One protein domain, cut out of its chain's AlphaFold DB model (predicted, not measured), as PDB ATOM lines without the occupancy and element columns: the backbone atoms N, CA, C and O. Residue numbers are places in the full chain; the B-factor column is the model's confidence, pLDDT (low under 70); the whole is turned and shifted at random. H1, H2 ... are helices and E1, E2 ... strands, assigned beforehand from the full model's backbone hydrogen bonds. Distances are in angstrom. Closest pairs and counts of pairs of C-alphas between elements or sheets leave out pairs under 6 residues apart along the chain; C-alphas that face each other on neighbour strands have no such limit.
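AT A GLANCE: This is residues 465 to 638 of the 799 residues of the protein "N-acetylmuramoyl-L-alanine amidase domain-containing protein" of Deltaproteobacteria bacterium (UniProt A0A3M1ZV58). A closed barrel of six strands, E2-E6-E3-E5-E4-E7, forms the core of a domain with little regular structure; H3 and H4 pack on it, H1 and H2 do not. The printed part has 174 residues, 69 in named elements, in chain order H1-E1-E2-H2-E3-H3-E4-E5-E6-H4-E7, with class and sheet mixed. It is compact: radius of gyration of the C-alphas 14.7 A, spans 41 by 39 by 29 A.

HOW THE PARTS SIT: E1, residues 497 to 501, and E2, residues 504 to 513, form a hairpin, with N 499 and O 506 within hydrogen-bond range at 2.9 A. H4, residues 610 to 616, is on the barrel, outside it, height over the sheet 7.3 A. H3, residues 570 to 575, has 0 of 2 O i to N i+4 pairs within range, 3 of 3 O i to N i+3.

IN THESE COORDINATES: E2 runs 24.9 A from C-alpha 504 at (17.464, 88.892, 314.233).

THE WHOLE: The printed part has no cut; residues 514 to 545 form a long link, low in confidence at 515 to 526.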
ATOM      1  N   ALA A 465      22.851  93.606 309.545       92.12
ATOM      2  CA  ALA A 465      22.183  94.849 309.149       92.12
ATOM      3  C   ALA A 465      20.742  94.645 308.625       92.12
ATOM      4  O   ALA A 465      20.117  95.583 308.135       92.12
ATOM      5  N   GLY A 466      20.176  93.438 308.748       91.94
ATOM      6  CA  GLY A 466      18.803  93.133 308.323       91.94
ATOM      7  C   GLY A 466      18.678  92.502 306.931       91.94
ATOM      8  O   GLY A 466      19.642  92.009 306.354       91.94
ATOM      9  N   LEU A 467      17.449  92.460 306.402       97.00
ATOM     10  CA  LEU A 467      17.131  91.814 305.114       97.00
ATOM     11  C   LEU A 467      16.988  92.794 303.940       97.00
ATOM     12  O   LEU A 467      16.808  92.352 302.803       97.00
ATOM     13  N   SER A 468      17.073  94.094 304.221       94.06
ATOM     14  CA  SER A 468      16.829  95.183 303.277       94.06
ATOM     15  C   SER A 468      17.830  96.312 303.538       94.06
ATOM     16  O   SER A 468      17.968  96.735 304.685       94.06
ATOM     17  N   GLN A 469      18.494  96.824 302.503       90.56
ATOM     18  CA  GLN A 469      19.462  97.925 302.603       90.56
ATOM     19  C   GLN A 469      19.364  98.802 301.349       90.56
ATOM     20  O   GLN A 469      19.345  98.283 300.240       90.56
ATOM     21  N   ASP A 470      19.242 100.123 301.507       87.44
ATOM     22  CA  ASP A 470      19.102 101.110 300.414       87.44
ATOM     23  C   ASP A 470      18.009 100.811 299.361       87.44
ATOM     24  O   ASP A 470      18.095 101.245 298.213       87.44
ATOM     25  N   GLY A 471      16.962 100.065 299.736       83.62
ATOM     26  CA  GLY A 471      15.906  99.611 298.819       83.62
ATOM     27  C   GLY A 471      16.234  98.331 298.039       83.62
ATOM     28  O   GLY A 471      15.408  97.881 297.247       83.62
ATOM     29  N   MET A 472      17.401  97.736 298.285       90.19
ATOM     30  CA  MET A 472      17.788  96.394 297.852       90.19
ATOM     31  C   MET A 472      17.400  95.367 298.923       90.19
ATOM     32  O   MET A 472      17.236  95.701 300.096       90.19
ATOM     33  N   GLU A 473      17.248  94.105 298.529       95.56
ATOM     34  CA  GLU A 473      16.643  93.050 299.349       95.56
ATOM     35  C   GLU A 473      17.420  91.735 299.220       95.56
ATOM     36  O   GLU A 473      17.823  91.367 298.116       95.56
ATOM     37  N   ILE A 474      17.564  90.982 300.316       97.12
ATOM     38  CA  ILE A 474      18.045  89.593 300.253       97.12
ATOM     39  C   ILE A 474      16.964  88.719 299.578       97.12
ATOM     40  O   ILE A 474      15.823  88.715 300.071       97.12
ATOM     41  N   PRO A 475      17.283  87.979 298.490       97.00
ATOM     42  CA  PRO A 475      16.339  87.101 297.788       97.00
ATOM     43  C   PRO A 475      15.743  86.036 298.716       97.00
ATOM     44  O   PRO A 475      16.476  85.377 299.451       97.00
ATOM     45  N   ARG A 476      14.410  85.890 298.721       96.69
ATOM     46  CA  ARG A 476      13.671  85.058 299.691       96.69
ATOM     47  C   ARG A 476      12.254  84.719 299.246       96.69
ATOM     48  O   ARG A 476      11.630  85.507 298.539       96.69
ATOM     49  N   ALA A 477      11.717  83.605 299.731       93.94
ATOM     50  CA  ALA A 477      10.433  83.051 299.323       93.94
ATOM     51  C   ALA A 477       9.300  84.093 299.378       93.94
ATOM     52  O   ALA A 477       9.033  84.700 300.417       93.94
ATOM     53  N   GLY A 478       8.613  84.292 298.251       91.88
ATOM     54  CA  GLY A 478       7.506  85.249 298.144       91.88
ATOM     55  C   GLY A 478       7.908  86.692 297.804       91.88
ATOM     56  O   GLY A 478       7.019  87.520 297.605       91.88
ATOM     57  N   LEU A 479       9.203  87.008 297.696       91.56
ATOM     58  CA  LEU A 479       9.684  88.314 297.238       91.56
ATOM     59  C   LEU A 479       9.677  88.393 295.701       91.56
ATOM     60  O   LEU A 479      10.201  87.506 295.030       91.56
ATOM     61  N   ALA A 480       9.109  89.462 295.139       91.12
ATOM     62  CA  ALA A 480       9.158  89.709 293.698       91.12
ATOM     63  C   ALA A 480      10.593  90.022 293.248       91.12
ATOM     64  O   ALA A 480      11.273  90.837 293.873       91.12
ATOM     65  N   ASN A 481      11.040  89.401 292.157       89.88
ATOM     66  CA  ASN A 481      12.410  89.536 291.668       89.88
ATOM     67  C   ASN A 481      12.426  89.700 290.136       89.88
ATOM     68  O   ASN A 481      12.466  88.703 289.419       89.88
ATOM     69  N   PRO A 482      12.421  90.942 289.615       88.31
ATOM     70  CA  PRO A 482      12.443  91.208 288.175       88.31
ATOM     71  C   PRO A 482      13.676  90.657 287.449       88.31
ATOM     72  O   PRO A 482      13.599  90.347 286.264       88.31
ATOM     73  N   THR A 483      14.816  90.508 288.137       87.62
ATOM     74  CA  THR A 483      16.006  89.872 287.553       87.62
ATOM     75  C   THR A 483      15.784  88.370 287.371       87.62
ATOM     76  O   THR A 483      16.074  87.848 286.302       87.62
ATOM     77  N   LEU A 484      15.181  87.693 288.355       88.19
ATOM     78  CA  LEU A 484      14.752  86.294 288.225       88.19
ATOM     79  C   LEU A 484      13.637  86.109 287.184       88.19
ATOM     80  O   LEU A 484      13.641  85.120 286.452       88.19
ATOM     81  N   GLU A 485      12.704  87.056 287.094       89.88
ATOM     82  CA  GLU A 485      11.636  87.044 286.092       89.88
ATOM     83  C   GLU A 485      12.210  87.149 284.679       89.88
ATOM     84  O   GLU A 485      11.870  86.347 283.815       89.88
ATOM     85  N   SER A 486      13.138  88.087 284.467       81.12
ATOM     86  CA  SER A 486      13.812  88.276 283.183       81.12
ATOM     87  C   SER A 486      14.762  87.133 282.824       81.12
ATOM     88  O   SER A 486      14.953  86.885 281.638       81.12
ATOM     89  N   ALA A 487      15.382  86.475 283.809       71.38
ATOM     90  CA  ALA A 487      16.330  85.389 283.569       71.38
ATOM     91  C   ALA A 487      15.632  84.040 283.339       71.38
ATOM     92  O   ALA A 487      15.979  83.324 282.408       71.38
ATOM     93  N   LEU A 488      14.655  83.684 284.187       79.50
ATOM     94  CA  LEU A 488      14.072  82.334 284.259       79.50
ATOM     95  C   LEU A 488      12.538  82.302 284.114       79.50
ATOM     96  O   LEU A 488      11.931  81.249 284.307       79.50
ATOM     97  N   GLY A 489      11.878  83.435 283.849       82.69
ATOM     98  CA  GLY A 489      10.411  83.523 283.785       82.69
ATOM     99  C   GLY A 489       9.705  83.380 285.141       82.69
ATOM    100  O   GLY A 489       8.488  83.191 285.196       82.69
ATOM    101  N   ILE A 490      10.445  83.444 286.255       85.31
ATOM    102  CA  ILE A 490       9.922  83.231 287.612       85.31
ATOM    103  C   ILE A 490       9.796  84.587 288.326       85.31
ATOM    104  O   ILE A 490      10.756  85.118 288.867       85.31
ATOM    105  N   ALA A 491       8.586  85.151 288.357       83.38
ATOM    106  CA  ALA A 491       8.331  86.498 288.897       83.38
ATOM    107  C   ALA A 491       8.640  86.686 290.399       83.38
ATOM    108  O   ALA A 491       8.793  87.810 290.883       83.38
ATOM    109  N   VAL A 492       8.677  85.593 291.164       91.62
ATOM    110  CA  VAL A 492       8.756  85.598 292.628       91.62
ATOM    111  C   VAL A 492       9.734  84.527 293.085       91.62
ATOM    112  O   VAL A 492       9.617  83.376 292.670       91.62
ATOM    113  N   GLU A 493      10.656  84.890 293.975       92.31
ATOM    114  CA  GLU A 493      11.614  83.963 294.575       92.31
ATOM    115  C   GLU A 493      10.901  82.735 295.181       92.31
ATOM    116  O   GLU A 493      10.021  82.897 296.037       92.31
ATOM    117  N   PRO A 494      11.256  81.508 294.756       88.06
ATOM    118  CA  PRO A 494      10.573  80.294 295.202       88.06
ATOM    119  C   PRO A 494      11.096  79.725 296.532       88.06
ATOM    120  O   PRO A 494      10.416  78.890 297.129       88.06
ATOM    121  N   TYR A 495      12.277  80.147 297.002       92.31
ATOM    122  CA  TYR A 495      12.968  79.563 298.163       92.31
ATOM    123  C   TYR A 495      13.572  80.633 299.082       92.31
ATOM    124  O   TYR A 495      13.838  81.751 298.649       92.31
ATOM    125  N   GLY A 496      13.821  80.268 300.343       94.44
ATOM    126  CA  GLY A 496      14.405  81.136 301.369       94.44
ATOM    127  C   GLY A 496      13.363  81.582 302.390       94.44
ATOM    128  O   GLY A 496      12.674  82.574 302.172       94.44
ATOM    129  N   ASP A 497      13.237  80.853 303.496       94.94
ATOM    130  CA  ASP A 497      12.256  81.156 304.538       94.94
ATOM    131  C   ASP A 497      12.739  82.309 305.424       94.94
ATOM    132  O   ASP A 497      13.867  82.294 305.915       94.94
ATOM    133  N   VAL A 498      11.878  83.299 305.684       96.25
ATOM    134  CA  VAL A 498      12.180  84.336 306.684       96.25
ATOM    135  C   VAL A 498      11.977  83.760 308.078       96.25
ATOM    136  O   VAL A 498      10.852  83.454 308.482       96.25
ATOM    137  N   ILE A 499      13.066  83.661 308.830       92.38
ATOM    138  CA  ILE A 499      13.079  83.182 310.211       92.38
ATOM    139  C   ILE A 499      13.570  84.272 311.165       92.38
ATOM    140  O   ILE A 499      14.175  85.262 310.751       92.38
ATOM    141  N   VAL A 500      13.348  84.057 312.463       92.19
ATOM    142  CA  VAL A 500      13.994  84.830 313.528       92.19
ATOM    143  C   VAL A 500      14.927  83.908 314.303       92.19
ATOM    144  O   VAL A 500      14.471  82.934 314.900       92.19
ATOM    145  N   ASP A 501      16.216  84.233 314.303       84.19
ATOM    146  CA  ASP A 501      17.275  83.516 315.017       84.19
ATOM    147  C   ASP A 501      18.185  84.537 315.714       84.19
ATOM    148  O   ASP A 501      18.531  85.574 315.147       84.19
ATOM    149  N   ASP A 502      18.493  84.271 316.983       83.56
ATOM    150  CA  ASP A 502      19.121  85.198 317.935       83.56
ATOM    151  C   ASP A 502      18.488  86.611 317.944       83.56
ATOM    152  O   ASP A 502      19.154  87.642 317.957       83.56
ATOM    153  N   GLY A 503      17.152  86.662 317.860       83.88
ATOM    154  CA  GLY A 503      16.376  87.910 317.826       83.88
ATOM    155  C   GLY A 503      16.436  88.692 316.505       83.88
ATOM    156  O   GLY A 503      15.711  89.675 316.360       83.88
ATOM    157  N   LYS A 504      17.236  88.242 315.532       88.69
ATOM    158  CA  LYS A 504      17.464  88.892 314.233       88.69
ATOM    159  C   LYS A 504      16.700  88.174 313.125       88.69
ATOM    160  O   LYS A 504      16.444  86.976 313.218       88.69
ATOM    161  N   SER A 505      16.329  88.903 312.074       93.06
ATOM    162  CA  SER A 505      15.666  88.317 310.899       93.06
ATOM    163  C   SER A 505      16.697  87.793 309.901       93.06
ATOM    164  O   SER A 505      17.619  88.522 309.541       93.06
ATOM    165  N   TRP A 506      16.516  86.562 309.431       97.12
ATOM    166  CA  TRP A 506      17.399  85.902 308.467       97.12
ATOM    167  C   TRP A 506      16.586  85.261 307.345       97.12
ATOM    168  O   TRP A 506      15.438  84.870 307.563       97.12
ATOM    169  N   VAL A 507      17.195  85.103 306.171       97.88
ATOM    170  CA  VAL A 507      16.695  84.202 305.127       97.88
ATOM    171  C   VAL A 507      17.389  82.856 305.295       97.88
ATOM    172  O   VAL A 507      18.610  82.781 305.196       97.88
ATOM    173  N   ALA A 508      16.623  81.803 305.567       96.25
ATOM    174  CA  ALA A 508      17.130  80.449 305.752       96.25
ATOM    175  C   ALA A 508      16.873  79.579 304.518       96.25
ATOM    176  O   ALA A 508      15.758  79.528 303.994       96.25
ATOM    177  N   GLY A 509      17.890  78.851 304.065       93.19
ATOM    178  CA  GLY A 509      17.758  77.925 302.944       93.19
ATOM    179  C   GLY A 509      19.045  77.162 302.657       93.19
ATOM    180  O   GLY A 509      20.080  77.424 303.262       93.19
ATOM    181  N   ARG A 510      18.961  76.194 301.741       91.62
ATOM    182  CA  ARG A 510      20.099  75.342 301.379       91.62
ATOM    183  C   ARG A 510      21.172  76.103 300.605       91.62
ATOM    184  O   ARG A 510      20.822  76.934 299.765       91.62
ATOM    185  N   SER A 511      22.437  75.766 300.838       90.81
ATOM    186  CA  SER A 511      23.597  76.321 300.129       90.81
ATOM    187  C   SER A 511      24.269  75.335 299.169       90.81
ATOM    188  O   SER A 511      24.165  74.121 299.351       90.81
ATOM    189  N   SER A 512      25.024  75.839 298.193       83.19
ATOM    190  CA  SER A 512      26.128  75.099 297.558       83.19
ATOM    191  C   SER A 512      27.461  75.812 297.779       83.19
ATOM    192  O   SER A 512      27.529  76.913 298.327       83.19
ATOM    193  N   TRP A 513      28.526  75.165 297.321       79.62
ATOM    194  CA  TRP A 513      29.788  75.824 297.028       79.62
ATOM    195  C   TRP A 513      29.629  76.541 295.683       79.62
ATOM    196  O   TRP A 513      28.969  76.024 294.783       79.62
ATOM    197  N   PHE A 514      30.200  77.731 295.571       71.88
ATOM    198  CA  PHE A 514      30.299  78.492 294.334       71.88
ATOM    199  C   PHE A 514      31.044  77.671 293.276       71.88
ATOM    200  O   PHE A 514      31.905  76.869 293.644       71.88
ATOM    201  N   GLY A 515      30.702  77.850 291.995       60.81
ATOM    202  CA  GLY A 515      31.153  76.998 290.889       60.81
ATOM    203  C   GLY A 515      32.666  77.033 290.654       60.81
ATOM    204  O   GLY A 515      33.169  77.755 289.797       60.81
ATOM    205  N   GLY A 516      33.390  76.278 291.478       50.38
ATOM    206  CA  GLY A 516      34.846  76.227 291.508       50.38
ATOM    207  C   GLY A 516      35.438  75.378 290.380       50.38
ATOM    208  O   GLY A 516      34.730  74.981 289.457       50.38
ATOM    209  N   PRO A 517      36.732  75.014 290.464       41.19
ATOM    210  CA  PRO A 517      37.443  74.307 289.391       41.19
ATOM    211  C   PRO A 517      36.792  72.988 288.935       41.19
ATOM    212  O   PRO A 517      36.985  72.564 287.798       41.19
ATOM    213  N   ASN A 518      36.003  72.369 289.820       41.22
ATOM    214  CA  ASN A 518      35.307  71.099 289.614       41.22
ATOM    215  C   ASN A 518      33.836  71.259 289.178       41.22
ATOM    216  O   ASN A 518      33.169  70.255 288.914       41.22
ATOM    217  N   ASP A 519      33.309  72.487 289.122       49.22
ATOM    218  CA  ASP A 519      31.977  72.746 288.581       49.22
ATOM    219  C   ASP A 519      32.054  72.886 287.058       49.22
ATOM    220  O   ASP A 519      32.440  73.912 286.497       49.22
ATOM    221  N   ASN A 520      31.667  71.812 286.374       47.34
ATOM    222  CA  ASN A 520      31.614  71.768 284.915       47.34
ATOM    223  C   ASN A 520      30.491  72.643 284.326       47.34
ATOM    224  O   ASN A 520      30.399  72.752 283.106       47.34
ATOM    225  N   GLY A 521      29.634  73.232 285.170       47.84
ATOM    226  CA  GLY A 521      28.651  74.235 284.781       47.84
ATOM    227  C   GLY A 521      29.227  75.644 284.618       47.84
ATOM    228  O   GLY A 521      28.593  76.428 283.925       47.84
ATOM    229  N   VAL A 522      30.403  75.944 285.193       52.78
ATOM    230  CA  VAL A 522      31.046  77.267 285.094       52.78
ATOM    231  C   VAL A 522      32.188  77.245 284.080       52.78
ATOM    232  O   VAL A 522      33.160  76.498 284.234       52.78
ATOM    233  N   GLY A 523      32.100  78.067 283.035       49.66
ATOM    234  CA  GLY A 523      33.099  78.160 281.965       49.66
ATOM    235  C   GLY A 523      34.455  78.717 282.435       49.66
ATOM    236  O   GLY A 523      34.510  79.490 283.390       49.66
ATOM    237  N   PRO A 524      35.584  78.373 281.778       53.84
ATOM    238  CA  PRO A 524      36.915  78.853 282.176       53.84
ATOM    239  C   PRO A 524      37.104  80.371 282.049       53.84
ATOM    240  O   PRO A 524      37.975  80.928 282.710       53.84
ATOM    241  N   THR A 525      36.273  81.026 281.240       60.81
ATOM    242  CA  THR A 525      36.216  82.478 281.018       60.81
ATOM    243  C   THR A 525      34.924  83.108 281.547       60.81
ATOM    244  O   THR A 525      34.713  84.304 281.368       60.81
ATOM    245  N   GLU A 526      34.046  82.330 282.188       63.88
ATOM    246  CA  GLU A 526      32.763  82.827 282.687       63.88
ATOM    247  C   GLU A 526      32.991  83.884 283.766       63.88
ATOM    248  O   GLU A 526      33.804  83.687 284.672       63.88
ATOM    249  N   THR A 527      32.299  85.020 283.658       80.38
ATOM    250  CA  THR A 527      32.506  86.169 284.545       80.38
ATOM    251  C   THR A 527      31.319  86.406 285.461       80.38
ATOM    252  O   THR A 527      30.163  86.284 285.059       80.38
ATOM    253  N   GLY A 528      31.608  86.798 286.702       78.12
ATOM    254  CA  GLY A 528      30.588  87.033 287.712       78.12
ATOM    255  C   GLY A 528      29.642  88.152 287.314       78.12
ATOM    256  O   GLY A 528      30.062  89.283 287.052       78.12
ATOM    257  N   ALA A 529      28.344  87.857 287.318       82.75
ATOM    258  CA  ALA A 529      27.304  88.740 286.820       82.75
ATOM    259  C   ALA A 529      27.244  90.110 287.523       82.75
ATOM    260  O   ALA A 529      26.639  91.031 286.969       82.75
ATOM    261  N   ILE A 530      27.843  90.281 288.707       83.56
ATOM    262  CA  ILE A 530      27.960  91.578 289.389       83.56
ATOM    263  C   ILE A 530      29.297  92.245 289.087       83.56
ATOM    264  O   ILE A 530      29.308  93.422 288.718       83.56
ATOM    265  N   THR A 531      30.417  91.545 289.275       78.69
ATOM    266  CA  THR A 531      31.743  92.173 289.282       78.69
ATOM    267  C   THR A 531      32.439  92.188 287.929       78.69
ATOM    268  O   THR A 531      33.101  93.192 287.644       78.69
ATOM    269  N   GLY A 532      32.223  91.170 287.092       74.38
ATOM    270  CA  GLY A 532      32.931  90.939 285.828       74.38
ATOM    271  C   GLY A 532      34.250  90.166 285.974       74.38
ATOM    272  O   GLY A 532      35.001  90.071 285.013       74.38
ATOM    273  N   GLU A 533      34.552  89.634 287.161       80.38
ATOM    274  CA  GLU A 533      35.746  88.807 287.405       80.38
ATOM    275  C   GLU A 533      35.527  87.375 286.910       80.38
ATOM    276  O   GLU A 533      34.425  86.846 287.057       80.38
ATOM    277  N   ILE A 534      36.568  86.728 286.376       74.38
ATOM    278  CA  ILE A 534      36.493  85.338 285.905       74.38
ATOM    279  C   ILE A 534      36.275  84.403 287.102       74.38
ATOM    280  O   ILE A 534      37.117  84.291 287.993       74.38
ATOM    281  N   LEU A 535      35.151  83.689 287.110       70.38
ATOM    282  CA  LEU A 535      34.678  82.897 288.246       70.38
ATOM    283  C   LEU A 535      35.618  81.747 288.615       70.38
ATOM    284  O   LEU A 535      35.829  81.471 289.798       70.38
ATOM    285  N   ARG A 536      36.269  81.129 287.622       69.44
ATOM    286  CA  ARG A 536      37.309  80.122 287.884       69.44
ATOM    287  C   ARG A 536      38.577  80.696 288.521       69.44
ATOM    288  O   ARG A 536      39.269  79.954 289.209       69.44
ATOM    289  N   GLN A 537      38.868  81.986 288.337       69.94
ATOM    290  CA  GLN A 537      40.042  82.651 288.923       69.94
ATOM    291  C   GLN A 537      39.801  83.122 290.364       69.94
ATOM    292  O   GLN A 537      40.750  83.212 291.134       69.94
ATOM    293  N   LEU A 538      38.540  83.286 290.785       63.25
ATOM    294  CA  LEU A 538      38.155  83.522 292.189       63.25
ATOM    295  C   LEU A 538      38.419  82.306 293.112       63.25
ATOM    296  O   LEU A 538      37.848  82.191 294.189       63.25
ATOM    297  N   ASN A 539      39.229  81.334 292.694       60.19
ATOM    298  CA  ASN A 539      39.498  80.098 293.428       60.19
ATOM    299  C   ASN A 539      41.002  79.832 293.631       60.19
ATOM    300  O   ASN A 539      41.369  78.717 293.999       60.19
ATOM    301  N   ASP A 540      41.869  80.830 293.414       52.97
ATOM    302  CA  ASP A 540      43.323  80.682 293.566       52.97
ATOM    303  C   ASP A 540      43.883  81.314 294.866       52.97
ATOM    304  O   ASP A 540      43.926  82.546 294.981       52.97
ATOM    305  N   PRO A 541      44.379  80.518 295.838       44.75
ATOM    306  CA  PRO A 541      44.292  79.057 295.946       44.75
ATOM    307  C   PRO A 541      43.063  78.594 296.748       44.75
ATOM    308  O   PRO A 541      42.550  79.304 297.614       44.75
ATOM    309  N   VAL A 542      42.637  77.344 296.546       49.12
ATOM    310  CA  VAL A 542      41.678  76.672 297.438       49.12
ATOM    311  C   VAL A 542      42.390  76.321 298.752       49.12
ATOM    312  O   VAL A 542      43.369  75.577 298.745       49.12
ATOM    313  N   ASN A 543      41.878  76.831 299.879       56.31
ATOM    314  CA  ASN A 543      42.563  76.923 301.183       56.31
ATOM    315  C   ASN A 543      43.729  77.946 301.192       56.31
ATOM    316  O   ASN A 543      44.890  77.566 301.379       56.31
ATOM    317  N   PRO A 544      43.442  79.252 301.010       66.69
ATOM    318  CA  PRO A 544      44.418  80.334 301.165       66.69
ATOM    319  C   PRO A 544      45.152  80.302 302.504       66.69
ATOM    320  O   PRO A 544      44.584  79.994 303.555       66.69
ATOM    321  N   SER A 545      46.426  80.704 302.484       71.19
ATOM    322  CA  SER A 545      47.154  80.920 303.730       71.19
ATOM    323  C   SER A 545      46.541  82.091 304.500       71.19
ATOM    324  O   SER A 545      45.928  82.991 303.923       71.19
ATOM    325  N   LYS A 546      46.774  82.158 305.817       70.06
ATOM    326  CA  LYS A 546      46.341  83.316 306.614       70.06
ATOM    327  C   LYS A 546      46.898  84.645 306.069       70.06
ATOM    328  O   LYS A 546      46.239  85.669 306.201       70.06
ATOM    329  N   ALA A 547      48.067  84.625 305.421       66.19
ATOM    330  CA  ALA A 547      48.642  85.804 304.780       66.19
ATOM    331  C   ALA A 547      47.902  86.204 303.490       66.19
ATOM    332  O   ALA A 547      47.750  87.396 303.245       66.19
ATOM    333  N   ASP A 548      47.410  85.244 302.700       69.88
ATOM    334  CA  ASP A 548      46.590  85.521 301.511       69.88
ATOM    335  C   ASP A 548      45.201  86.033 301.912       69.88
ATOM    336  O   ASP A 548      44.737  87.031 301.366       69.88
ATOM    337  N   LEU A 549      44.595  85.430 302.942       74.88
ATOM    338  CA  LEU A 549      43.344  85.902 303.550       74.88
ATOM    339  C   LEU A 549      43.440  87.337 304.080       74.88
ATOM    340  O   LEU A 549      42.490  88.099 303.946       74.88
ATOM    341  N   ASP A 550      44.570  87.710 304.685       72.69
ATOM    342  CA  ASP A 550      44.790  89.071 305.190       72.69
ATOM    343  C   ASP A 550      45.163  90.069 304.075       72.69
ATOM    344  O   ASP A 550      45.002  91.277 304.262       72.69
ATOM    345  N   ALA A 551      45.671  89.595 302.931       72.19
ATOM    346  CA  ALA A 551      46.150  90.437 301.833       72.19
ATOM    347  C   ALA A 551      45.123  90.660 300.712       72.19
ATOM    348  O   ALA A 551      45.135  91.737 300.117       72.19
ATOM    349  N   ARG A 552      44.289  89.657 300.402       81.75
ATOM    350  CA  ARG A 552      43.302  89.663 299.303       81.75
ATOM    351  C   ARG A 552      41.988  88.955 299.706       81.75
ATOM    352  O   ARG A 552      41.571  88.015 299.033       81.75
ATOM    353  N   PRO A 553      41.326  89.325 300.821       83.69
ATOM    354  CA  PRO A 553      40.122  88.627 301.292       83.69
ATOM    355  C   PRO A 553      38.965  88.620 300.274       83.69
ATOM    356  O   PRO A 553      38.104  87.739 300.319       83.69
ATOM    357  N   GLU A 554      38.937  89.576 299.346       83.38
ATOM    358  CA  GLU A 554      38.037  89.613 298.195       83.38
ATOM    359  C   GLU A 554      38.156  88.385 297.277       83.38
ATOM    360  O   GLU A 554      37.132  87.934 296.759       83.38
ATOM    361  N   ASP A 555      39.339  87.790 297.127       83.38
ATOM    362  CA  ASP A 555      39.553  86.601 296.289       83.38
ATOM    363  C   ASP A 555      38.978  85.330 296.931       83.38
ATOM    364  O   ASP A 555      38.822  84.318 296.261       83.38
ATOM    365  N   PHE A 556      38.645  85.372 298.229       84.88
ATOM    366  CA  PHE A 556      38.325  84.178 299.022       84.88
ATOM    367  C   PHE A 556      36.956  84.207 299.696       84.88
ATOM    368  O   PHE A 556      36.428  83.146 300.021       84.88
ATOM    369  N   TYR A 557      36.347  85.376 299.902       91.25
ATOM    370  CA  TYR A 557      35.077  85.517 300.623       91.25
ATOM    371  C   TYR A 557      34.001  86.169 299.757       91.25
ATOM    372  O   TYR A 557      33.743  87.374 299.841       91.25
ATOM    373  N   TYR A 558      33.334  85.359 298.939       91.94
ATOM    374  CA  TYR A 558      32.360  85.829 297.958       91.94
ATOM    375  C   TYR A 558      31.138  84.905 297.833       91.94
ATOM    376  O   TYR A 558      31.116  83.790 298.363       91.94
ATOM    377  N   VAL A 559      30.085  85.415 297.187       95.00
ATOM    378  CA  VAL A 559      28.756  84.792 297.151       95.00
ATOM    379  C   VAL A 559      28.004  85.043 295.840       95.00
ATOM    380  O   VAL A 559      28.053  86.144 295.279       95.00
ATOM    381  N   ALA A 560      27.232  84.041 295.415       93.25
ATOM    382  CA  ALA A 560      26.088  84.202 294.525       93.25
ATOM    383  C   ALA A 560      24.772  84.028 295.301       93.25
ATOM    384  O   ALA A 560      24.608  83.104 296.100       93.25
ATOM    385  N   MET A 561      23.825  84.926 295.047       95.12
ATOM    386  CA  MET A 561      22.392  84.701 295.251       95.12
ATOM    387  C   MET A 561      21.677  85.152 293.972       95.12
ATOM    388  O   MET A 561      22.260  85.815 293.113       95.12
ATOM    389  N   ARG A 562      20.388  84.846 293.831       94.19
ATOM    390  CA  ARG A 562      19.569  85.363 292.725       94.19
ATOM    391  C   ARG A 562      19.204  86.830 292.965       94.19
ATOM    392  O   ARG A 562      18.056  87.165 293.224       94.19
ATOM    393  N   TRP A 563      20.188  87.721 292.957       94.62
ATOM    394  CA  TRP A 563      20.000  89.137 293.280       94.62
ATOM    395  C   TRP A 563      18.972  89.809 292.362       94.62
ATOM    396  O   TRP A 563      18.941  89.553 291.159       94.62
ATOM    397  N   ASN A 564      18.169  90.716 292.921       93.31
ATOM    398  CA  ASN A 564      17.453  91.710 292.130       93.31
ATOM    399  C   ASN A 564      18.387  92.908 291.916       93.31
ATOM    400  O   ASN A 564      18.827  93.534 292.881       93.31
ATOM    401  N   TYR A 565      18.697  93.248 290.667       90.00
ATOM    402  CA  TYR A 565      19.562  94.394 290.371       90.00
ATOM    403  C   TYR A 565      18.849  95.748 290.473       90.00
ATOM    404  O   TYR A 565      19.520  96.771 290.567       90.00
ATOM    405  N   GLY A 566      17.515  95.794 290.478       81.50
ATOM    406  CA  GLY A 566      16.765  97.029 290.714       81.50
ATOM    407  C   GLY A 566      16.500  97.285 292.207       81.50
ATOM    408  O   GLY A 566      16.321  96.322 292.950       81.50
ATOM    409  N   PRO A 567      16.383  98.554 292.652       85.75
ATOM    410  CA  PRO A 567      16.479  99.783 291.852       85.75
ATOM    411  C   PRO A 567      17.903 100.318 291.592       85.75
ATOM    412  O   PRO A 567      18.059 101.118 290.673       85.75
ATOM    413  N   ASN A 568      18.925  99.916 292.359       80.12
ATOM    414  CA  ASN A 568      20.215 100.637 292.396       80.12
ATOM    415  C   ASN A 568      21.263 100.187 291.352       80.12
ATOM    416  O   ASN A 568      22.320 100.807 291.234       80.12
ATOM    417  N   GLY A 569      20.985  99.134 290.583       82.38
ATOM    418  CA  GLY A 569      21.880  98.573 289.568       82.38
ATOM    419  C   GLY A 569      22.950  97.625 290.125       82.38
ATOM    420  O   GLY A 569      23.190  97.539 291.330       82.38
ATOM    421  N   LYS A 570      23.640  96.915 289.218       83.81
ATOM    422  CA  LYS A 570      24.737  95.981 289.549       83.81
ATOM    423  C   LYS A 570      25.881  96.641 290.331       83.81
ATOM    424  O   LYS A 570      26.497  95.991 291.165       83.81
ATOM    425  N   SER A 571      26.147  97.929 290.103       82.25
ATOM    426  CA  SER A 571      27.212  98.673 290.788       82.25
ATOM    427  C   SER A 571      27.032  98.733 292.305       82.25
ATOM    428  O   SER A 571      28.021  98.639 293.017       82.25
ATOM    429  N   TRP A 572      25.794  98.827 292.807       90.75
ATOM    430  CA  TRP A 572      25.533  98.834 294.252       90.75
ATOM    431  C   TRP A 572      25.907  97.493 294.904       90.75
ATOM    432  O   TRP A 572      26.454  97.461 296.004       90.75
ATOM    433  N   TRP A 573      25.684  96.379 294.200       89.00
ATOM    434  CA  TRP A 573      26.013  95.042 294.701       89.00
ATOM    435  C   TRP A 573      27.523  94.790 294.837       89.00
ATOM    436  O   TRP A 573      27.898  93.956 295.654       89.00
ATOM    437  N   LYS A 574      28.388  95.532 294.121       85.31
ATOM    438  CA  LYS A 574      29.857  95.434 294.266       85.31
ATOM    439  C   LYS A 574      30.338  95.862 295.664       85.31
ATOM    440  O   LYS A 574      31.247  95.250 296.223       85.31
ATOM    441  N   ASP A 575      29.706  96.887 296.234       83.69
ATOM    442  CA  ASP A 575      30.075  97.457 297.539       83.69
ATOM    443  C   ASP A 575      29.315  96.817 298.716       83.69
ATOM    444  O   ASP A 575      29.685  96.997 299.879       83.69
ATOM    445  N   ALA A 576      28.267  96.040 298.430       89.25
ATOM    446  CA  ALA A 576      27.462  95.365 299.439       89.25
ATOM    447  C   ALA A 576      28.274  94.333 300.247       89.25
ATOM    448  O   ALA A 576      29.281  93.771 299.798       89.25
ATOM    449  N   ARG A 577      27.819  94.064 301.471       95.50
ATOM    450  CA  ARG A 577      28.350  93.013 302.344       95.50
ATOM    451  C   ARG A 577      27.205  92.121 302.785       95.50
ATOM    452  O   ARG A 577      26.128  92.608 303.125       95.50
ATOM    453  N   ILE A 578      27.439  90.818 302.765       97.94
ATOM    454  CA  ILE A 578      26.460  89.796 303.123       97.94
ATOM    455  C   ILE A 578      27.042  89.014 304.292       97.94
ATOM    456  O   ILE A 578      28.157  88.511 304.185       97.94
ATOM    457  N   VAL A 579      26.316  88.918 305.408       97.00
ATOM    458  CA  VAL A 579      26.666  87.981 306.478       97.00
ATOM    459  C   VAL A 579      25.919  86.676 306.256       97.00
ATOM    460  O   VAL A 579      24.698  86.650 306.080       97.00
ATOM    461  N   VAL A 580      26.671  85.583 306.304       97.56
ATOM    462  CA  VAL A 580      26.137  84.228 306.333       97.56
ATOM    463  C   VAL A 580      26.480  83.596 307.669       97.56
ATOM    464  O   VAL A 580      27.604  83.713 308.149       97.56
ATOM    465  N   ARG A 581      25.508  82.912 308.268       94.88
ATOM    466  CA  ARG A 581      25.647  82.177 309.522       94.88
ATOM    467  C   ARG A 581      25.289  80.712 309.319       94.88
ATOM    468  O   ARG A 581      24.230  80.400 308.777       94.88
ATOM    469  N   ASN A 582      26.131  79.817 309.827       93.19
ATOM    470  CA  ASN A 582      25.784  78.410 309.979       93.19
ATOM    471  C   ASN A 582      25.120  78.214 311.359       93.19
ATOM    472  O   ASN A 582      25.781  78.397 312.385       93.19
ATOM    473  N   PRO A 583      23.824  77.859 311.436       86.19
ATOM    474  CA  PRO A 583      23.132  77.693 312.713       86.19
ATOM    475  C   PRO A 583      23.599  76.474 313.521       86.19
ATOM    476  O   PRO A 583      23.371  76.438 314.730       86.19
ATOM    477  N   ALA A 584      24.244  75.484 312.892       79.69
ATOM    478  CA  ALA A 584      24.747  74.294 313.577       79.69
ATOM    479  C   ALA A 584      26.042  74.564 314.362       79.69
ATOM    480  O   ALA A 584      26.224  74.013 315.448       79.69
ATOM    481  N   THR A 585      26.924  75.417 313.833       80.81
ATOM    482  CA  THR A 585      28.203  75.795 314.464       80.81
ATOM    483  C   THR A 585      28.115  77.119 315.225       80.81
ATOM    484  O   THR A 585      28.851  77.334 316.185       80.81
ATOM    485  N   GLY A 586      27.204  78.007 314.817       81.50
ATOM    486  CA  GLY A 586      27.125  79.391 315.278       81.50
ATOM    487  C   GLY A 586      28.080  80.342 314.548       81.50
ATOM    488  O   GLY A 586      27.950  81.552 314.730       81.50
ATOM    489  N   THR A 587      28.990  79.822 313.716       85.19
ATOM    490  CA  THR A 587      29.971  80.612 312.966       85.19
ATOM    491  C   THR A 587      29.288  81.544 311.972       85.19
ATOM    492  O   THR A 587      28.281  81.184 311.355       85.19
ATOM    493  N   GLN A 588      29.855  82.739 311.806       92.50
ATOM    494  CA  GLN A 588      29.430  83.723 310.817       92.50
ATOM    495  C   GLN A 588      30.619  84.150 309.952       92.50
ATOM    496  O   GLN A 588      31.728  84.317 310.463       92.50
ATOM    497  N   VAL A 589      30.376  84.356 308.660       94.88
ATOM    498  CA  VAL A 589      31.355  84.837 307.676       94.88
ATOM    499  C   VAL A 589      30.723  85.971 306.875       94.88
ATOM    500  O   VAL A 589      29.541  85.909 306.532       94.88
ATOM    501  N   VAL A 590      31.501  87.013 306.588       96.00
ATOM    502  CA  VAL A 590      31.091  88.134 305.737       96.00
ATOM    503  C   VAL A 590      31.694  87.959 304.346       96.00
ATOM    504  O   VAL A 590      32.901  87.779 304.208       96.00
ATOM    505  N   VAL A 591      30.847  88.015 303.321       96.06
ATOM    506  CA  VAL A 591      31.177  87.738 301.915       96.06
ATOM    507  C   VAL A 591      30.707  88.873 300.993       96.06
ATOM    508  O   VAL A 591      29.765  89.605 301.322       96.06
ATOM    509  N   ARG A 592      31.363  89.035 299.835       94.75
ATOM    510  CA  ARG A 592      30.993  90.013 298.790       94.75
ATOM    511  C   ARG A 592      30.163  89.378 297.659       94.75
ATOM    512  O   ARG A 592      30.494  88.278 297.217       94.75
ATOM    513  N   PRO A 593      29.122  90.043 297.140       95.06
ATOM    514  CA  PRO A 593      28.434  89.589 295.932       95.06
ATOM    515  C   PRO A 593      29.335  89.670 294.690       95.06
ATOM    516  O   PRO A 593      29.883  90.731 294.392       95.06
ATOM    517  N   VAL A 594      29.463  88.563 293.952       90.56
ATOM    518  CA  VAL A 594      30.207  88.498 292.671       90.56
ATOM    519  C   VAL A 594      29.332  88.070 291.499       90.56
ATOM    520  O   VAL A 594      29.513  88.570 290.389       90.56
ATOM    521  N   ASP A 595      28.343  87.210 291.742       90.00
ATOM    522  CA  ASP A 595      27.597  86.537 290.679       90.00
ATOM    523  C   ASP A 595      26.122  86.264 291.033       90.00
ATOM    524  O   ASP A 595      25.669  86.569 292.142       90.00
ATOM    525  N   TRP A 596      25.363  85.739 290.067       91.06
ATOM    526  CA  TRP A 596      23.939  85.452 290.138       91.06
ATOM    527  C   TRP A 596      23.650  83.954 289.996       91.06
ATOM    528  O   TRP A 596      23.827  83.357 288.942       91.06
ATOM    529  N   GLY A 597      23.117  83.361 291.056       82.69
ATOM    530  CA  GLY A 597      22.900  81.918 291.188       82.69
ATOM    531  C   GLY A 597      22.616  81.580 292.654       82.69
ATOM    532  O   GLY A 597      22.608  82.496 293.467       82.69
ATOM    533  N   PRO A 598      22.312  80.337 293.046       86.56
ATOM    534  CA  PRO A 598      22.140  79.167 292.198       86.56
ATOM    535  C   PRO A 598      20.837  79.219 291.399       86.56
ATOM    536  O   PRO A 598      19.847  79.839 291.810       86.56
ATOM    537  N   HIS A 599      20.790  78.481 290.291       84.31
ATOM    538  CA  HIS A 599      19.569  78.280 289.513       84.31
ATOM    539  C   HIS A 599      18.450  77.634 290.358       84.31
ATOM    540  O   HIS A 599      18.702  76.774 291.208       84.31
ATOM    541  N   THR A 600      17.188  78.006 290.118       82.56
ATOM    542  CA  THR A 600      16.040  77.578 290.946       82.56
ATOM    543  C   THR A 600      15.799  76.063 290.939       82.56
ATOM    544  O   THR A 600      15.293  75.529 291.924       82.56
ATOM    545  N   SER A 601      16.220  75.340 289.896       80.00
ATOM    546  CA  SER A 601      16.142  73.866 289.846       80.00
ATOM    547  C   SER A 601      16.933  73.170 290.962       80.00
ATOM    548  O   SER A 601      16.530  72.092 291.397       80.00
ATOM    549  N   THR A 602      18.008  73.788 291.466       79.12
ATOM    550  CA  THR A 602      18.803  73.263 292.594       79.12
ATOM    551  C   THR A 602      18.040  73.303 293.918       79.12
ATOM    552  O   THR A 602      18.363  72.562 294.842       79.12
ATOM    553  N   GLN A 603      17.020  74.168 294.020       87.81
ATOM    554  CA  GLN A 603      16.277  74.466 295.247       87.81
ATOM    555  C   GLN A 603      17.147  74.994 296.408       87.81
ATOM    556  O   GLN A 603      16.797  74.835 297.586       87.81
ATOM    557  N   ARG A 604      18.279  75.616 296.067       90.88
ATOM    558  CA  ARG A 604      19.202  76.303 296.980       90.88
ATOM    559  C   ARG A 604      18.997  77.817 296.890       90.88
ATOM    560  O   ARG A 604      18.343  78.311 295.967       90.88
ATOM    561  N   ILE A 605      19.484  78.566 297.876       94.69
ATOM    562  CA  ILE A 605      19.319  80.031 297.942       94.69
ATOM    563  C   ILE A 605      20.621  80.803 297.753       94.69
ATOM    564  O   ILE A 605      20.560  81.989 297.443       94.69
ATOM    565  N   VAL A 606      21.763  80.149 297.962       95.19
ATOM    566  CA  VAL A 606      23.072  80.794 298.047       95.19
ATOM    567  C   VAL A 606      24.168  79.826 297.611       95.19
ATOM    568  O   VAL A 606      24.136  78.660 298.008       95.19
ATOM    569  N   ASP A 607      25.139  80.313 296.847       92.81
ATOM    570  CA  ASP A 607      26.396  79.608 296.594       92.81
ATOM    571  C   ASP A 607      27.549  80.429 297.168       92.81
ATOM    572  O   ASP A 607      27.617  81.642 296.966       92.81
ATOM    573  N   LEU A 608      28.434  79.784 297.924       92.44
ATOM    574  CA  LEU A 608      29.487  80.451 298.695       92.44
ATOM    575  C   LEU A 608      30.863  79.968 298.278       92.44
ATOM    576  O   LEU A 608      31.038  78.787 297.983       92.44
ATOM    577  N   SER A 609      31.839  80.873 298.280       89.38
ATOM    578  CA  SER A 609      33.229  80.532 297.987       89.38
ATOM    579  C   SER A 609      33.706  79.314 298.796       89.38
ATOM    580  O   SER A 609      33.274  79.136 299.945       89.38
ATOM    581  N   PRO A 610      34.624  78.488 298.257       84.44
ATOM    582  CA  PRO A 610      35.135  77.319 298.968       84.44
ATOM    583  C   PRO A 610      35.631  77.632 300.381       84.44
ATOM    584  O   PRO A 610      35.293  76.938 301.336       84.44
ATOM    585  N   GLN A 611      36.349  78.745 300.536       85.94
ATOM    586  CA  GLN A 611      36.841  79.182 301.836       85.94
ATOM    587  C   GLN A 611      35.715  79.610 302.794       85.94
ATOM    588  O   GLN A 611      35.773  79.275 303.976       85.94
ATOM    589  N   ALA A 612      34.667  80.294 302.317       90.00
ATOM    590  CA  ALA A 612      33.531  80.655 303.165       90.00
ATOM    591  C   ALA A 612      32.757  79.416 303.647       90.00
ATOM    592  O   ALA A 612      32.340  79.377 304.804       90.00
ATOM    593  N   MET A 613      32.602  78.388 302.804       87.75
ATOM    594  CA  MET A 613      31.999  77.111 303.210       87.75
ATOM    595  C   MET A 613      32.858  76.374 304.247       87.75
ATOM    596  O   MET A 613      32.326  75.938 305.273       87.75
ATOM    597  N   THR A 614      34.178  76.306 304.032       84.69
ATOM    598  CA  THR A 614      35.147  75.749 304.992       84.69
ATOM    599  C   THR A 614      35.066  76.453 306.349       84.69
ATOM    600  O   THR A 614      34.870  75.790 307.368       84.69
ATOM    601  N   ASP A 615      35.141  77.786 306.379       87.00
ATOM    602  CA  ASP A 615      35.130  78.566 307.623       87.00
ATOM    603  C   ASP A 615      33.783  78.503 308.363       87.00
ATOM    604  O   ASP A 615      33.741  78.479 309.596       87.00
ATOM    605  N   LEU A 616      32.662  78.420 307.638       86.50
ATOM    606  CA  LEU A 616      31.344  78.177 308.233       86.50
ATOM    607  C   LEU A 616      31.198  76.754 308.799       86.50
ATOM    608  O   LEU A 616      30.271  76.508 309.583       86.50
ATOM    609  N   GLY A 617      32.070  75.820 308.408       84.00
ATOM    610  CA  GLY A 617      31.918  74.390 308.666       84.00
ATOM    611  C   GLY A 617      30.675  73.819 307.980       84.00
ATOM    612  O   GLY A 617      29.935  73.058 308.602       84.00
ATOM    613  N   ALA A 618      30.396  74.265 306.752       80.94
ATOM    614  CA  ALA A 618      29.185  73.957 306.000       80.94
ATOM    615  C   ALA A 618      29.468  73.040 304.798       80.94
ATOM    616  O   ALA A 618      30.475  73.170 304.105       80.94
ATOM    617  N   SER A 619      28.537  72.133 304.522       82.50
ATOM    618  CA  SER A 619      28.515  71.270 303.339       82.50
ATOM    619  C   SER A 619      27.437  71.716 302.347       82.50
ATOM    620  O   SER A 619      26.524  72.475 302.673       82.50
ATOM    621  N   THR A 620      27.517  71.236 301.106       84.25
ATOM    622  CA  THR A 620      26.428  71.408 300.134       84.25
ATOM    623  C   THR A 620      25.116  70.830 300.679       84.25
ATOM    624  O   THR A 620      25.103  69.761 301.282       84.25
ATOM    625  N   ASP A 621      24.018  71.544 300.432       85.56
ATOM    626  CA  ASP A 621      22.662  71.308 300.938       85.56
ATOM    627  C   ASP A 621      22.449  71.501 302.460       85.56
ATOM    628  O   ASP A 621      21.320  71.317 302.925       85.56
ATOM    629  N   ASP A 622      23.448  71.973 303.222       88.25
ATOM    630  CA  ASP A 622      23.215  72.497 304.578       88.25
ATOM    631  C   ASP A 622      22.357  73.772 304.543       88.25
ATOM    632  O   ASP A 622      22.388  74.549 303.587       88.25
ATOM    633  N   VAL A 623      21.567  73.995 305.599       94.31
ATOM    634  CA  VAL A 623      20.708  75.183 305.725       94.31
ATOM    635  C   VAL A 623      21.477  76.305 306.413       94.31
ATOM    636  O   VAL A 623      21.756  76.229 307.610       94.31
ATOM    637  N   LEU A 624      21.768  77.365 305.662       96.81
ATOM    638  CA  LEU A 624      22.455  78.563 306.140       96.81
ATOM    639  C   LEU A 624      21.486  79.736 306.289       96.81
ATOM    640  O   LEU A 624      20.426  79.778 305.662       96.81
ATOM    641  N   HIS A 625      21.853  80.685 307.147       97.69
ATOM    642  CA  HIS A 625      21.106  81.909 307.421       97.69
ATOM    643  C   HIS A 625      21.821  83.095 306.763       97.69
ATOM    644  O   HIS A 625      22.994  83.325 307.044       97.69
ATOM    645  N   VAL A 626      21.130  83.859 305.914       98.00
ATOM    646  CA  VAL A 626      21.708  84.968 305.133       98.00
ATOM    647  C   VAL A 626      21.020  86.300 305.452       98.00
ATOM    648  O   VAL A 626      19.794  86.354 305.602       98.00
ATOM    649  N   ALA A 627      21.809  87.370 305.564       97.81
ATOM    650  CA  ALA A 627      21.361  88.747 305.777       97.81
ATOM    651  C   ALA A 627      22.380  89.760 305.213       97.81
ATOM    652  O   ALA A 627      23.520  89.400 304.918       97.81
ATOM    653  N   PHE A 628      22.009  91.038 305.096       97.69
ATOM    654  CA  PHE A 628      22.997  92.093 304.860       97.69
ATOM    655  C   PHE A 628      23.916  92.247 306.073       97.69
ATOM    656  O   PHE A 628      23.486  92.099 307.221       97.69
ATOM    657  N   ALA A 629      25.172  92.582 305.800       94.44
ATOM    658  CA  ALA A 629      26.103  93.120 306.774       94.44
ATOM    659  C   ALA A 629      26.292  94.624 306.546       94.44
ATOM    660  O   ALA A 629      26.096  95.112 305.431       94.44
ATOM    661  N   ALA A 630      26.680  95.357 307.590       85.81
ATOM    662  CA  ALA A 630      26.857  96.802 307.500       85.81
ATOM    663  C   ALA A 630      27.862  97.205 306.385       85.81
ATOM    664  O   ALA A 630      28.867  96.516 306.162       85.81
ATOM    665  N   PRO A 631      27.638  98.330 305.676       82.62
ATOM    666  CA  PRO A 631      28.586  98.827 304.683       82.62
ATOM    667  C   PRO A 631      29.991  99.002 305.271       82.62
ATOM    668  O   PRO A 631      30.173  99.634 306.311       82.62
ATOM    669  N   GLY A 632      30.998  98.447 304.594       79.38
ATOM    670  CA  GLY A 632      32.392  98.508 305.040       79.38
ATOM    671  C   GLY A 632      32.796  97.484 306.109       79.38
ATOM    672  O   GLY A 632      33.952  97.513 306.532       79.38
ATOM    673  N   THR A 633      31.920  96.559 306.527       84.94
ATOM    674  CA  THR A 633      32.345  95.410 307.345       84.94
ATOM    675  C   THR A 633      33.434  94.600 306.606       84.94
ATOM    676  O   THR A 633      33.267  94.317 305.411       84.94
ATOM    677  N   PRO A 634      34.547  94.227 307.276       87.88
ATOM    678  CA  PRO A 634      35.582  93.378 306.690       87.88
ATOM    679  C   PRO A 634      35.033  92.031 306.219       87.88
ATOM    680  O   PRO A 634      34.115  91.483 306.825       87.88
ATOM    681  N   LEU A 635      35.618  91.499 305.148       91.12
ATOM    682  CA  LEU A 635      35.333  90.154 304.657       91.12
ATOM    683  C   LEU A 635      36.016  89.097 305.544       91.12
ATOM    684  O   LEU A 635      37.073  89.357 306.117       91.12
ATOM    685  N   GLY A 636      35.418  87.909 305.635       88.38
ATOM    686  CA  GLY A 636      35.938  86.771 306.398       88.38
ATOM    687  C   GLY A 636      35.205  86.470 307.706       88.38
ATOM    688  O   GLY A 636      34.063  86.887 307.915       88.38
ATOM    689  N   VAL A 637      35.837  85.665 308.566       88.44
ATOM    690  CA  VAL A 637      35.222  85.138 309.798       88.44
ATOM    691  C   VAL A 637      34.961  86.242 310.821       88.44
ATOM    692  O   VAL A 637      35.877  86.927 311.287       88.44
ATOM    693  N   VAL A 638      33.703  86.355 311.244       84.81
ATOM    694  CA  VAL A 638      33.259  87.315 312.257       84.81
ATOM    695  C   VAL A 638      33.912  86.978 313.598       84.81
ATOM    696  O   VAL A 638      33.640  85.937 314.195       84.81
TER     697      VAL A 638